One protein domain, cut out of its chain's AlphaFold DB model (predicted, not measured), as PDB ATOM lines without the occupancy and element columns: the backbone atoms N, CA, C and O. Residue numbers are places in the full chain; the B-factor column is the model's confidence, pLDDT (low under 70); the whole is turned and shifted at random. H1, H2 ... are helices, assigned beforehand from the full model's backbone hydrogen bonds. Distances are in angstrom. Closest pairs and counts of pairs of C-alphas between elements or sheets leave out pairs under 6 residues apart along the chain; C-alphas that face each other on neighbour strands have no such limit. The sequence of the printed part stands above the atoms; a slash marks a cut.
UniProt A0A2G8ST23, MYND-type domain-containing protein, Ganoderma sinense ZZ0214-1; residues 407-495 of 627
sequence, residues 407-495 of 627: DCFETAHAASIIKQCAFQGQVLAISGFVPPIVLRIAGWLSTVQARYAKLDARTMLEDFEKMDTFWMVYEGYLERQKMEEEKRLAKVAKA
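This is residues 407 to 495 of the 627 residues of the protein "MYND-type domain-containing protein" of Ganoderma sinense ZZ0214-1 (UniProt A0A2G8ST23). A small head of crossed helices has one long helix, H7, running out of it as an arm, with residues 479 to 495 sticking out. In the head H2, H3 and the first part of H7 cross steeply, short H5 packs on H3, and H1 and H4 lie at the rim. The printed part has 89 residues with seven named helices, H1 to H7, and no named strand: all helix. It is loose, with a radius of gyration of the C-alphas of 15.3 A, and spans 51 by 32 by 18 A.

H1 is residues 409 to 414, beginning at C-alpha 409 (-29.883, -20.404, 50.154). H2, residues 416 to 430, is 21.0 A long, and H3, residues 436 to 446, 15.2 A. H4 is residues 448 to 451, H5 457 to 460 and H6 462 to 465. H7, residues 468 to 494, is 38.8 A long and ends at C-alpha 494 (-34.301, -12.364, 5.791).

The hub, H3, touches H2 at a steep tilt of 57 degrees, opposite ways; the closest C-alphas, of Gly 425 and Val 438, are 5.0 A apart. H3 touches residues 470 to 477 of H7, about perpendicular at 84 degrees, closest at the C-alphas of Leu 439 and Tyr 474, 5.9 A. H2 touches H7 with residues 425 to 430 alone, closest at the C-alphas of Gln 426 and Phe 470, 4.9 A. H3 and H5 only just touch, with 3 pairs of C-alphas within 8 A, the closest those of Leu 445 and Ala 457, 6.0 A. H5 and H6 touch only at the corner, closest at the C-alphas of Arg 458 and Glu 465, 5.3 A. H1 and H4 touch no helix. Every O i to N i+4 pair is within hydrogen-bond range in H1, H2, H3 and H7; H4, H5 and H6 are too short for one.

The C-alphas of Ala 414 and Ala 495, the two farthest apart, are 51.4 A apart. The printed part has no cut, and its links are tight. Residues 407 to 410 and 412 to 413 have pLDDT under 70.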
ATOM      1  N   ASP A 407     -36.509 -22.521  50.636       65.69
ATOM      2  CA  ASP A 407     -36.746 -21.078  50.649       65.69
ATOM      3  C   ASP A 407     -35.525 -20.254  51.063       65.69
ATOM      4  O   ASP A 407     -35.471 -19.056  50.785       65.69
ATOM      5  N   CYS A 408     -34.492 -20.877  51.641       69.94
ATOM      6  CA  CYS A 408     -33.241 -20.187  51.937       69.94
ATOM      7  C   CYS A 408     -32.026 -20.848  51.280       69.94
ATOM      8  O   CYS A 408     -31.851 -22.071  51.254       69.94
ATOM      9  N   PHE A 409     -31.143 -19.994  50.762       69.12
ATOM     10  CA  PHE A 409     -29.883 -20.404  50.154       69.12
ATOM     11  C   PHE A 409     -29.026 -21.248  51.104       69.12
ATOM     12  O   PHE A 409     -28.365 -22.179  50.663       69.12
ATOM     13  N   GLU A 410     -29.050 -20.954  52.402       68.62
ATOM     14  CA  GLU A 410     -28.275 -21.673  53.420       68.62
ATOM     15  C   GLU A 410     -28.644 -23.157  53.465       68.62
ATOM     16  O   GLU A 410     -27.757 -24.007  53.561       68.62
ATOM     17  N   THR A 411     -29.928 -23.486  53.288       71.31
ATOM     18  CA  THR A 411     -30.372 -24.879  53.193       71.31
ATOM     19  C   THR A 411     -29.946 -25.508  51.875       71.31
ATOM     20  O   THR A 411     -29.493 -26.651  51.867       71.31
ATOM     21  N   ALA A 412     -29.998 -24.767  50.764       68.50
ATOM     22  CA  ALA A 412     -29.491 -25.261  49.487       68.50
ATOM     23  C   ALA A 412     -27.975 -25.513  49.514       68.50
ATOM     24  O   ALA A 412     -27.505 -26.519  48.993       68.50
ATOM     25  N   HIS A 413     -27.220 -24.643  50.176       67.69
ATOM     26  CA  HIS A 413     -25.776 -24.734  50.348       67.69
ATOM     27  C   HIS A 413     -25.368 -25.883  51.282       67.69
ATOM     28  O   HIS A 413     -24.431 -26.627  50.989       67.69
ATOM     29  N   ALA A 414     -26.083 -26.053  52.398       71.69
ATOM     30  CA  ALA A 414     -25.847 -27.138  53.345       71.69
ATOM     31  C   ALA A 414     -26.379 -28.495  52.848       71.69
ATOM     32  O   ALA A 414     -25.981 -29.539  53.369       71.69
ATOM     33  N   ALA A 415     -27.255 -28.505  51.838       76.12
ATOM     34  CA  ALA A 415     -27.822 -29.731  51.304       76.12
ATOM     35  C   ALA A 415     -26.745 -30.567  50.602       76.12
ATOM     36  O   ALA A 415     -26.381 -30.336  49.450       76.12
ATOM     37  N   SER A 416     -26.303 -31.635  51.263       86.75
ATOM     38  CA  SER A 416     -25.463 -32.679  50.659       86.75
ATOM     39  C   SER A 416     -26.024 -33.190  49.323       86.75
ATOM     40  O   SER A 416     -25.263 -33.562  48.433       86.75
ATOM     41  N   ILE A 417     -27.347 -33.137  49.150       88.12
ATOM     42  CA  ILE A 417     -28.065 -33.542  47.941       88.12
ATOM     43  C   ILE A 417     -27.647 -32.715  46.715       88.12
ATOM     44  O   ILE A 417     -27.396 -33.304  45.662       88.12
ATOM     45  N   ILE A 418     -27.514 -31.382  46.816       89.31
ATOM     46  CA  ILE A 418     -27.123 -30.578  45.644       89.31
ATOM     47  C   ILE A 418     -25.666 -30.835  45.260       89.31
ATOM     48  O   ILE A 418     -25.337 -30.892  44.076       89.31
ATOM     49  N   LYS A 419     -24.803 -31.073  46.258       91.38
ATOM     50  CA  LYS A 419     -23.407 -31.449  46.021       91.38
ATOM     51  C   LYS A 419     -23.307 -32.785  45.300       91.38
ATOM     52  O   LYS A 419     -22.565 -32.891  44.330       91.38
ATOM     53  N   GLN A 420     -24.087 -33.778  45.730       92.94
ATOM     54  CA  GLN A 420     -24.155 -35.075  45.056       92.94
ATOM     55  C   GLN A 420     -24.653 -34.934  43.619       92.94
ATOM     56  O   GLN A 420     -24.078 -35.518  42.708       92.94
ATOM     57  N   CYS A 421     -25.677 -34.112  43.406       93.56
ATOM     58  CA  CYS A 421     -26.226 -33.823  42.090       93.56
ATOM     59  C   CYS A 421     -25.179 -33.210  41.136       93.56
ATOM     60  O   CYS A 421     -24.949 -33.734  40.043       93.56
ATOM     61  N   ALA A 422     -24.481 -32.158  41.577       94.88
ATOM     62  CA  ALA A 422     -23.403 -31.526  40.818       94.88
ATOM     63  C   ALA A 422     -22.225 -32.485  40.577       94.88
ATOM     64  O   ALA A 422     -21.691 -32.541  39.472       94.88
ATOM     65  N   PHE A 423     -21.873 -33.304  41.574       95.81
ATOM     66  CA  PHE A 423     -20.829 -34.319  41.447       95.81
ATOM     67  C   PHE A 423     -21.159 -35.358  40.367       95.81
ATOM     68  O   PHE A 423     -20.311 -35.629  39.519       95.81
ATOM     69  N   GLN A 424     -22.393 -35.884  40.325       96.62
ATOM     70  CA  GLN A 424     -22.801 -36.774  39.228       96.62
ATOM     71  C   GLN A 424     -22.705 -36.053  37.874       96.62
ATOM     72  O   GLN A 424     -22.205 -36.623  36.906       96.62
ATOM     73  N   GLY A 425     -23.110 -34.778  37.814       97.00
ATOM     74  CA  GLY A 425     -22.949 -33.931  36.630       97.00
ATOM     75  C   GLY A 425     -21.495 -33.811  36.158       97.00
ATOM     76  O   GLY A 425     -21.228 -33.970  34.966       97.00
ATOM     77  N   GLN A 426     -20.552 -33.603  37.078       97.50
ATOM     78  CA  GLN A 426     -19.115 -33.552  36.791       97.50
ATOM     79  C   GLN A 426     -18.585 -34.894  36.276       97.50
ATOM     80  O   GLN A 426     -17.864 -34.916  35.281       97.50
ATOM     81  N   VAL A 427     -18.963 -36.019  36.895       96.75
ATOM     82  CA  VAL A 427     -18.554 -37.362  36.440       96.75
ATOM     83  C   VAL A 427     -19.002 -37.619  34.996       96.75
ATOM     84  O   VAL A 427     -18.226 -38.119  34.176       96.75
ATOM     85  N   LEU A 428     -20.235 -37.233  34.665       98.00
ATOM     86  CA  LEU A 428     -20.803 -37.363  33.320       98.00
ATOM     87  C   LEU A 428     -20.079 -36.461  32.312       98.00
ATOM     88  O   LEU A 428     -19.656 -36.930  31.253       98.00
ATOM     89  N   ALA A 429     -19.853 -35.198  32.683       97.81
ATOM     90  CA  ALA A 429     -19.142 -34.226  31.860       97.81
ATOM     91  C   ALA A 429     -17.701 -34.668  31.544       97.81
ATOM     92  O   ALA A 429     -17.307 -34.638  30.378       97.81
ATOM     93  N   ILE A 430     -16.945 -35.154  32.540       97.56
ATOM     94  CA  ILE A 430     -15.590 -35.718  32.354       97.56
ATOM     95  C   ILE A 430     -15.617 -36.909  31.395       97.56
ATOM     96  O   ILE A 430     -14.737 -37.056  30.549       97.56
ATOM     97  N   SER A 431     -16.644 -37.749  31.502       97.44
ATOM     98  CA  SER A 431     -16.809 -38.925  30.642       97.44
ATOM     99  C   SER A 431     -17.246 -38.571  29.214       97.44
ATOM    100  O   SER A 431     -17.376 -39.460  28.374       97.44
ATOM    101  N   GLY A 432     -17.501 -37.290  28.925       97.50
ATOM    102  CA  GLY A 432     -17.951 -36.811  27.621       97.50
ATOM    103  C   GLY A 432     -19.397 -37.174  27.274       97.50
ATOM    104  O   GLY A 432     -19.811 -36.915  26.142       97.50
ATOM    105  N   PHE A 433     -20.156 -37.741  28.217       98.06
ATOM    106  CA  PHE A 433     -21.575 -38.061  28.073       98.06
ATOM    107  C   PHE A 433     -22.394 -37.001  28.798       98.06
ATOM    108  O   PHE A 433     -22.368 -36.916  30.022       98.06
ATOM    109  N   VAL A 434     -23.114 -36.176  28.045       98.06
ATOM    110  CA  VAL A 434     -23.819 -35.016  28.597       98.06
ATOM    111  C   VAL A 434     -25.314 -35.193  28.357       98.06
ATOM    112  O   VAL A 434     -25.837 -34.715  27.355       98.06
ATOM    113  N   PRO A 435     -26.041 -35.902  29.227       97.94
ATOM    114  CA  PRO A 435     -27.487 -35.984  29.104       97.94
ATOM    115  C   PRO A 435     -28.160 -34.666  29.532       97.94
ATOM    116  O   PRO A 435     -27.556 -33.891  30.286       97.94
ATOM    117  N   PRO A 436     -29.398 -34.370  29.082       98.06
ATOM    118  CA  PRO A 436     -30.091 -33.117  29.401       98.06
ATOM    119  C   PRO A 436     -30.156 -32.789  30.894       98.06
ATOM    120  O   PRO A 436     -30.037 -31.618  31.262       98.06
ATOM    121  N   ILE A 437     -30.242 -33.804  31.763       97.81
ATOM    122  CA  ILE A 437     -30.227 -33.586  33.210       97.81
ATOM    123  C   ILE A 437     -28.960 -32.859  33.687       97.81
ATOM    124  O   ILE A 437     -29.057 -31.987  34.545       97.81
ATOM    125  N   VAL A 438     -27.787 -33.111  33.091       98.12
ATOM    126  CA  VAL A 438     -26.533 -32.404  33.433       98.12
ATOM    127  C   VAL A 438     -26.665 -30.908  33.154       98.12
ATOM    128  O   VAL A 438     -26.324 -30.083  34.002       98.12
ATOM    129  N   LEU A 439     -27.222 -30.550  31.994       97.94
ATOM    130  CA  LEU A 439     -27.448 -29.156  31.608       97.94
ATOM    131  C   LEU A 439     -28.510 -28.485  32.484       97.94
ATOM    132  O   LEU A 439     -28.387 -27.302  32.794       97.94
ATOM    133  N   ARG A 440     -29.539 -29.229  32.902       96.81
ATOM    134  CA  ARG A 440     -30.592 -28.740  33.799       96.81
ATOM    135  C   ARG A 440     -30.042 -28.431  35.194       96.81
ATOM    136  O   ARG A 440     -30.370 -27.382  35.748       96.81
ATOM    137  N   ILE A 441     -29.177 -29.297  35.724       96.00
ATOM    138  CA  ILE A 441     -28.488 -29.089  37.006       96.00
ATOM    139  C   ILE A 441     -27.589 -27.852  36.918       96.00
ATOM    140  O   ILE A 441     -27.724 -26.939  37.735       96.00
ATOM    141  N   ALA A 442     -26.724 -27.784  35.900       96.44
ATOM    142  CA  ALA A 442     -25.822 -26.651  35.693       96.44
ATOM    143  C   ALA A 442     -26.591 -25.338  35.498       96.44
ATOM    144  O   ALA A 442     -26.255 -24.315  36.095       96.44
ATOM    145  N   GLY A 443     -27.669 -25.383  34.714       95.88
ATOM    146  CA  GLY A 443     -28.538 -24.244  34.474       95.88
ATOM    147  C   GLY A 443     -29.195 -23.740  35.741       95.88
ATOM    148  O   GLY A 443     -29.116 -22.548  36.024       95.88
ATOM    149  N   TRP A 444     -29.766 -24.627  36.553       94.25
ATOM    150  CA  TRP A 444     -30.341 -24.213  37.826       94.25
ATOM    151  C   TRP A 444     -29.290 -23.578  38.744       94.25
ATOM    152  O   TRP A 444     -29.521 -22.475  39.246       94.25
ATOM    153  N   LEU A 445     -28.118 -24.209  38.885       92.75
ATOM    154  CA  LEU A 445     -27.017 -23.680  39.693       92.75
ATOM    155  C   LEU A 445     -26.537 -22.306  39.201       92.75
ATOM    156  O   LEU A 445     -26.265 -21.427  40.013       92.75
ATOM    157  N   SER A 446     -26.503 -22.077  37.885       93.06
ATOM    158  CA  SER A 446     -26.144 -20.772  37.310       93.06
ATOM    159  C   SER A 446     -27.132 -19.658  37.684       93.06
ATOM    160  O   SER A 446     -26.761 -18.490  37.770       93.06
ATOM    161  N   THR A 447     -28.391 -20.011  37.975       91.69
ATOM    162  CA  THR A 447     -29.409 -19.029  38.377       91.69
ATOM    163  C   THR A 447     -29.319 -18.634  39.849       91.69
ATOM    164  O   THR A 447     -29.960 -17.663  40.248       91.69
ATOM    165  N   VAL A 448     -28.531 -19.346  40.662       87.50
ATOM    166  CA  VAL A 448     -28.383 -19.084  42.105       87.50
ATOM    167  C   VAL A 448     -27.933 -17.643  42.357       87.50
ATOM    168  O   VAL A 448     -28.503 -16.974  43.218       87.50
ATOM    169  N   GLN A 449     -27.011 -17.120  41.545       86.38
ATOM    170  CA  GLN A 449     -26.518 -15.746  41.679       86.38
ATOM    171  C   GLN A 449     -27.624 -14.704  41.512       86.38
ATOM    172  O   GLN A 449     -27.671 -13.725  42.262       86.38
ATOM    173  N   ALA A 450     -28.520 -14.929  40.547       86.12
ATOM    174  CA  ALA A 450     -29.659 -14.058  40.291       86.12
ATOM    175  C   ALA A 450     -30.718 -14.169  41.399       86.12
ATOM    176  O   ALA A 450     -31.313 -13.162  41.771       86.12
ATOM    177  N   ARG A 451     -30.933 -15.373  41.947       84.81
ATOM    178  CA  ARG A 451     -31.938 -15.630  42.995       84.81
ATOM    179  C   ARG A 451     -31.531 -15.091  44.361       84.81
ATOM    180  O   ARG A 451     -32.370 -14.559  45.075       84.81
ATOM    181  N   TYR A 452     -30.256 -15.218  44.717       84.25
ATOM    182  CA  TYR A 452     -29.766 -14.931  46.068       84.25
ATOM    183  C   TYR A 452     -28.749 -13.783  46.103       84.25
ATOM    184  O   TYR A 452     -27.894 -13.732  46.977       84.25
ATOM    185  N   ALA A 453     -28.845 -12.866  45.133       78.31
ATOM    186  CA  ALA A 453     -28.173 -11.567  45.084       78.31
ATOM    187  C   ALA A 453     -26.705 -11.570  45.570       78.31
ATOM    188  O   ALA A 453     -26.409 -11.057  46.650       78.31
ATOM    189  N   LYS A 454     -25.796 -12.040  44.690       75.44
ATOM    190  CA  LYS A 454     -24.306 -12.093  44.799       75.44
ATOM    191  C   LYS A 454     -23.703 -13.455  45.158       75.44
ATOM    192  O   LYS A 454     -22.490 -13.561  45.304       75.44
ATOM    193  N   LEU A 455     -24.523 -14.494  45.240       83.94
ATOM    194  CA  LEU A 455     -24.082 -15.848  45.558       83.94
ATOM    195  C   LEU A 455     -23.860 -16.667  44.278       83.94
ATOM    196  O   LEU A 455     -24.799 -17.225  43.723       83.94
ATOM    197  N   ASP A 456     -22.629 -16.703  43.764       87.38
ATOM    198  CA  ASP A 456     -22.296 -17.521  42.589       87.38
ATOM    199  C   ASP A 456     -21.912 -18.944  43.012       87.38
ATOM    200  O   ASP A 456     -20.833 -19.163  43.568       87.38
ATOM    201  N   ALA A 457     -22.770 -19.918  42.689       88.56
ATOM    202  CA  ALA A 457     -22.552 -21.335  42.969       88.56
ATOM    203  C   ALA A 457     -21.154 -21.825  42.546       88.56
ATOM    204  O   ALA A 457     -20.585 -22.677  43.223       88.56
ATOM    205  N   ARG A 458     -20.570 -21.260  41.482       90.12
ATOM    206  CA  ARG A 458     -19.229 -21.612  40.990       90.12
ATOM    207  C   ARG A 458     -18.109 -21.267  41.967       90.12
ATOM    208  O   ARG A 458     -17.101 -21.957  41.999       90.12
ATOM    209  N   THR A 459     -18.281 -20.192  42.731       87.81
ATOM    210  CA  THR A 459     -17.243 -19.626  43.614       87.81
ATOM    211  C   THR A 459     -17.480 -19.929  45.087       87.81
ATOM    212  O   THR A 459     -16.577 -19.817  45.905       87.81
ATOM    213  N   MET A 460     -18.710 -20.291  45.446       79.31
ATOM    214  CA  MET A 460     -19.111 -20.393  46.845       79.31
ATOM    215  C   MET A 460     -18.691 -21.681  47.537       79.31
ATOM    216  O   MET A 460     -18.542 -21.701  48.755       79.31
ATOM    217  N   LEU A 461     -18.542 -22.760  46.775       79.44
ATOM    218  CA  LEU A 461     -18.146 -24.056  47.292       79.44
ATOM    219  C   LEU A 461     -16.826 -24.440  46.644       79.44
ATOM    220  O   LEU A 461     -16.759 -24.572  45.425       79.44
ATOM    221  N   GLU A 462     -15.811 -24.698  47.469       86.50
ATOM    222  CA  GLU A 462     -14.507 -25.198  47.013       86.50
ATOM    223  C   GLU A 462     -14.665 -26.468  46.147       86.50
ATOM    224  O   GLU A 462     -13.908 -26.703  45.208       86.50
ATOM    225  N   ASP A 463     -15.699 -27.271  46.427       87.25
ATOM    226  CA  ASP A 463     -16.063 -28.446  45.635       87.25
ATOM    227  C   ASP A 463     -16.521 -28.080  44.212       87.25
ATOM    228  O   ASP A 463     -16.210 -28.805  43.272       87.25
ATOM    229  N   PHE A 464     -17.270 -26.983  44.039       89.50
ATOM    230  CA  PHE A 464     -17.851 -26.570  42.751       89.50
ATOM    231  C   PHE A 464     -16.865 -25.782  41.897       89.50
ATOM    232  O   PHE A 464     -16.919 -25.880  40.671       89.50
ATOM    233  N   GLU A 465     -15.942 -25.061  42.531       90.31
ATOM    234  CA  GLU A 465     -14.828 -24.396  41.851       90.31
ATOM    235  C   GLU A 465     -13.974 -25.413  41.076       90.31
ATOM    236  O   GLU A 465     -13.538 -25.158  39.957       90.31
ATOM    237  N   LYS A 466     -13.819 -26.622  41.631       94.31
ATOM    238  CA  LYS A 466     -13.070 -27.731  41.020       94.31
ATOM    239  C   LYS A 466     -13.833 -28.457  39.902       94.31
ATOM    240  O   LYS A 466     -13.268 -29.349  39.273       94.31
ATOM    241  N   MET A 467     -15.096 -28.112  39.633       95.94
ATOM    242  CA  MET A 467     -15.926 -28.741  38.592       95.94
ATOM    243  C   MET A 467     -15.796 -28.031  37.233       95.94
ATOM    244  O   MET A 467     -16.783 -27.716  36.571       95.94
ATOM    245  N   ASP A 468     -14.561 -27.762  36.811       95.69
ATOM    246  CA  ASP A 468     -14.228 -27.025  35.584       95.69
ATOM    247  C   ASP A 468     -14.905 -27.592  34.323       95.69
ATOM    248  O   ASP A 468     -15.487 -26.862  33.522       95.69
ATOM    249  N   THR A 469     -14.894 -28.914  34.179       97.50
ATOM    250  CA  THR A 469     -15.405 -29.632  33.015       97.50
ATOM    251  C   THR A 469     -16.929 -29.547  32.937       97.50
ATOM    252  O   THR A 469     -17.478 -29.337  31.855       97.50
ATOM    253  N   PHE A 470     -17.623 -29.647  34.073       97.19
ATOM    254  CA  PHE A 470     -19.069 -29.452  34.173       97.19
ATOM    255  C   PHE A 470     -19.482 -28.048  33.723       97.19
ATOM    256  O   PHE A 470     -20.379 -27.905  32.887       97.19
ATOM    257  N   TRP A 471     -18.788 -27.014  34.207       96.94
ATOM    258  CA  TRP A 471     -19.070 -25.632  33.814       96.94
ATOM    259  C   TRP A 471     -18.730 -25.363  32.349       96.94
ATOM    260  O   TRP A 471     -19.551 -24.782  31.641       96.94
ATOM    261  N   MET A 472     -17.589 -25.858  31.864       97.56
ATOM    262  CA  MET A 472     -17.181 -25.744  30.462       97.56
ATOM    263  C   MET A 472     -18.214 -26.373  29.516       97.56
ATOM    264  O   MET A 472     -18.559 -25.795  28.483       97.56
ATOM    265  N   VAL A 473     -18.745 -27.551  29.862       97.75
ATOM    266  CA  VAL A 473     -19.798 -28.216  29.081       97.75
ATOM    267  C   VAL A 473     -21.066 -27.362  29.022       97.75
ATOM    268  O   VAL A 473     -21.652 -27.214  27.942       97.75
ATOM    269  N   TYR A 474     -21.476 -26.786  30.154       97.75
ATOM    270  CA  TYR A 474     -22.656 -25.929  30.233       97.75
ATOM    271  C   TYR A 474     -22.485 -24.616  29.455       97.75
ATOM    272  O   TYR A 474     -23.369 -24.233  28.690       97.75
ATOM    273  N   GLU A 475     -21.332 -23.959  29.561       97.56
ATOM    274  CA  GLU A 475     -21.019 -22.748  28.791       97.56
ATOM    275  C   GLU A 475     -20.983 -23.021  27.291       97.56
ATOM    276  O   GLU A 475     -21.589 -22.290  26.508       97.56
ATOM    277  N   GLY A 476     -20.368 -24.134  26.880       97.31
ATOM    278  CA  GLY A 476     -20.410 -24.566  25.488       97.31
ATOM    279  C   GLY A 476     -21.839 -24.821  24.997       97.31
ATOM    280  O   GLY A 476     -22.135 -24.609  23.821       97.31
ATOM    281  N   TYR A 477     -22.740 -25.280  25.874       97.62
ATOM    282  CA  TYR A 477     -24.158 -25.442  25.546       97.62
ATOM    283  C   TYR A 477     -24.852 -24.088  25.358       97.62
ATOM    284  O   TYR A 477     -25.558 -23.920  24.363       97.62
ATOM    285  N   LEU A 478     -24.605 -23.117  26.239       97.00
ATOM    286  CA  LEU A 478     -25.145 -21.761  26.104       97.00
ATOM    287  C   LEU A 478     -24.667 -21.070  24.823       97.00
ATOM    288  O   LEU A 478     -25.475 -20.468  24.119       97.00
ATOM    289  N   GLU A 479     -23.386 -21.203  24.473       97.06
ATOM    290  CA  GLU A 479     -22.848 -20.623  23.240       97.06
ATOM    291  C   GLU A 479     -23.482 -21.262  21.995       97.06
ATOM    292  O   GLU A 479     -23.852 -20.567  21.049       97.06
ATOM    293  N   ARG A 480     -23.706 -22.585  22.005       95.81
ATOM    294  CA  ARG A 480     -24.460 -23.258  20.934       95.81
ATOM    295  C   ARG A 480     -25.888 -22.731  20.815       95.81
ATOM    296  O   ARG A 480     -26.300 -22.403  19.705       95.81
ATOM    297  N   GLN A 481     -26.609 -22.608  21.930       94.56
ATOM    298  CA  GLN A 481     -27.969 -22.055  21.952       94.56
ATOM    299  C   GLN A 481     -28.003 -20.627  21.397       94.56
ATOM    300  O   GLN A 481     -28.846 -20.304  20.563       94.56
ATOM    301  N   LYS A 482     -27.040 -19.788  21.789       95.75
ATOM    302  CA  LYS A 482     -26.897 -18.426  21.273       95.75
ATOM    303  C   LYS A 482     -26.649 -18.410  19.762       95.75
ATOM    304  O   LYS A 482     -27.355 -17.710  19.044       95.75
ATOM    305  N   MET A 483     -25.713 -19.216  19.261       96.25
ATOM    306  CA  MET A 483     -25.442 -19.318  17.821       96.25
ATOM    307  C   MET A 483     -26.652 -19.833  17.024       96.25
ATOM    308  O   MET A 483     -26.889 -19.405  15.892       96.25
ATOM    309  N   GLU A 484     -27.412 -20.784  17.569       93.06
ATOM    310  CA  GLU A 484     -28.641 -21.290  16.949       93.06
ATOM    311  C   GLU A 484     -29.739 -20.226  16.914       93.06
ATOM    312  O   GLU A 484     -30.392 -20.055  15.880       93.06
ATOM    313  N   GLU A 485     -29.886 -19.467  17.997       93.19
ATOM    314  CA  GLU A 485     -30.827 -18.359  18.088       93.19
ATOM    315  C   GLU A 485     -30.454 -17.222  17.132       93.19
ATOM    316  O   GLU A 485     -31.305 -16.743  16.387       93.19
ATOM    317  N   GLU A 486     -29.179 -16.846  17.037       95.00
ATOM    318  CA  GLU A 486     -28.696 -15.867  16.057       95.00
ATOM    319  C   GLU A 486     -28.973 -16.326  14.619       95.00
ATOM    320  O   GLU A 486     -29.473 -15.553  13.795       95.00
ATOM    321  N   LYS A 487     -28.746 -17.611  14.311       93.88
ATOM    322  CA  LYS A 487     -29.114 -18.195  13.010       93.88
ATOM    323  C   LYS A 487     -30.623 -18.150  12.777       93.88
ATOM    324  O   LYS A 487     -31.053 -17.894  11.648       93.88
ATOM    325  N   ARG A 488     -31.439 -18.411  13.802       92.12
ATOM    326  CA  ARG A 488     -32.903 -18.323  13.720       92.12
ATOM    327  C   ARG A 488     -33.338 -16.885  13.451       92.12
ATOM    328  O   ARG A 488     -34.098 -16.656  12.512       92.12
ATOM    329  N   LEU A 489     -32.813 -15.918  14.196       91.19
ATOM    330  CA  LEU A 489     -33.101 -14.495  14.030       91.19
ATOM    331  C   LEU A 489     -32.653 -13.981  12.659       91.19
ATOM    332  O   LEU A 489     -33.419 -13.272  12.011       91.19
ATOM    333  N   ALA A 490     -31.493 -14.404  12.151       94.31
ATOM    334  CA  ALA A 490     -31.044 -14.075  10.798       94.31
ATOM    335  C   ALA A 490     -31.981 -14.642   9.711       94.31
ATOM    336  O   ALA A 490     -32.292 -13.955   8.735       94.31
ATOM    337  N   LYS A 491     -32.490 -15.874   9.884       91.81
ATOM    338  CA  LYS A 491     -33.510 -16.457   8.986       91.81
ATOM    339  C   LYS A 491     -34.815 -15.659   9.020       91.81
ATOM    340  O   LYS A 491     -35.374 -15.373   7.962       91.81
ATOM    341  N   VAL A 492     -35.274 -15.283  10.216       91.44
ATOM    342  CA  VAL A 492     -36.479 -14.462  10.414       91.44
ATOM    343  C   VAL A 492     -36.293 -13.078   9.787       91.44
ATOM    344  O   VAL A 492     -37.182 -12.620   9.081       91.44
ATOM    345  N   ALA A 493     -35.138 -12.437   9.974       92.19
ATOM    346  CA  ALA A 493     -34.835 -11.121   9.413       92.19
ATOM    347  C   ALA A 493     -34.807 -11.129   7.875       92.19
ATOM    348  O   ALA A 493     -35.268 -10.178   7.250       92.19
ATOM    349  N   LYS A 494     -34.331 -12.218   7.255       93.88
ATOM    350  CA  LYS A 494     -34.301 -12.364   5.791       93.88
ATOM    351  C   LYS A 494     -35.696 -12.503   5.163       93.88
ATOM    352  O   LYS A 494     -35.866 -12.155   3.999       93.88
ATOM    353  N   ALA A 495     -36.673 -13.049   5.889       92.62
ATOM    354  CA  ALA A 495     -38.029 -13.273   5.380       92.62
ATOM    355  C   ALA A 495     -39.079 -13.189   6.507       92.62
ATOM    356  O   ALA A 495     -39.678 -14.208   6.873       92.62
TER     357      ALA A 495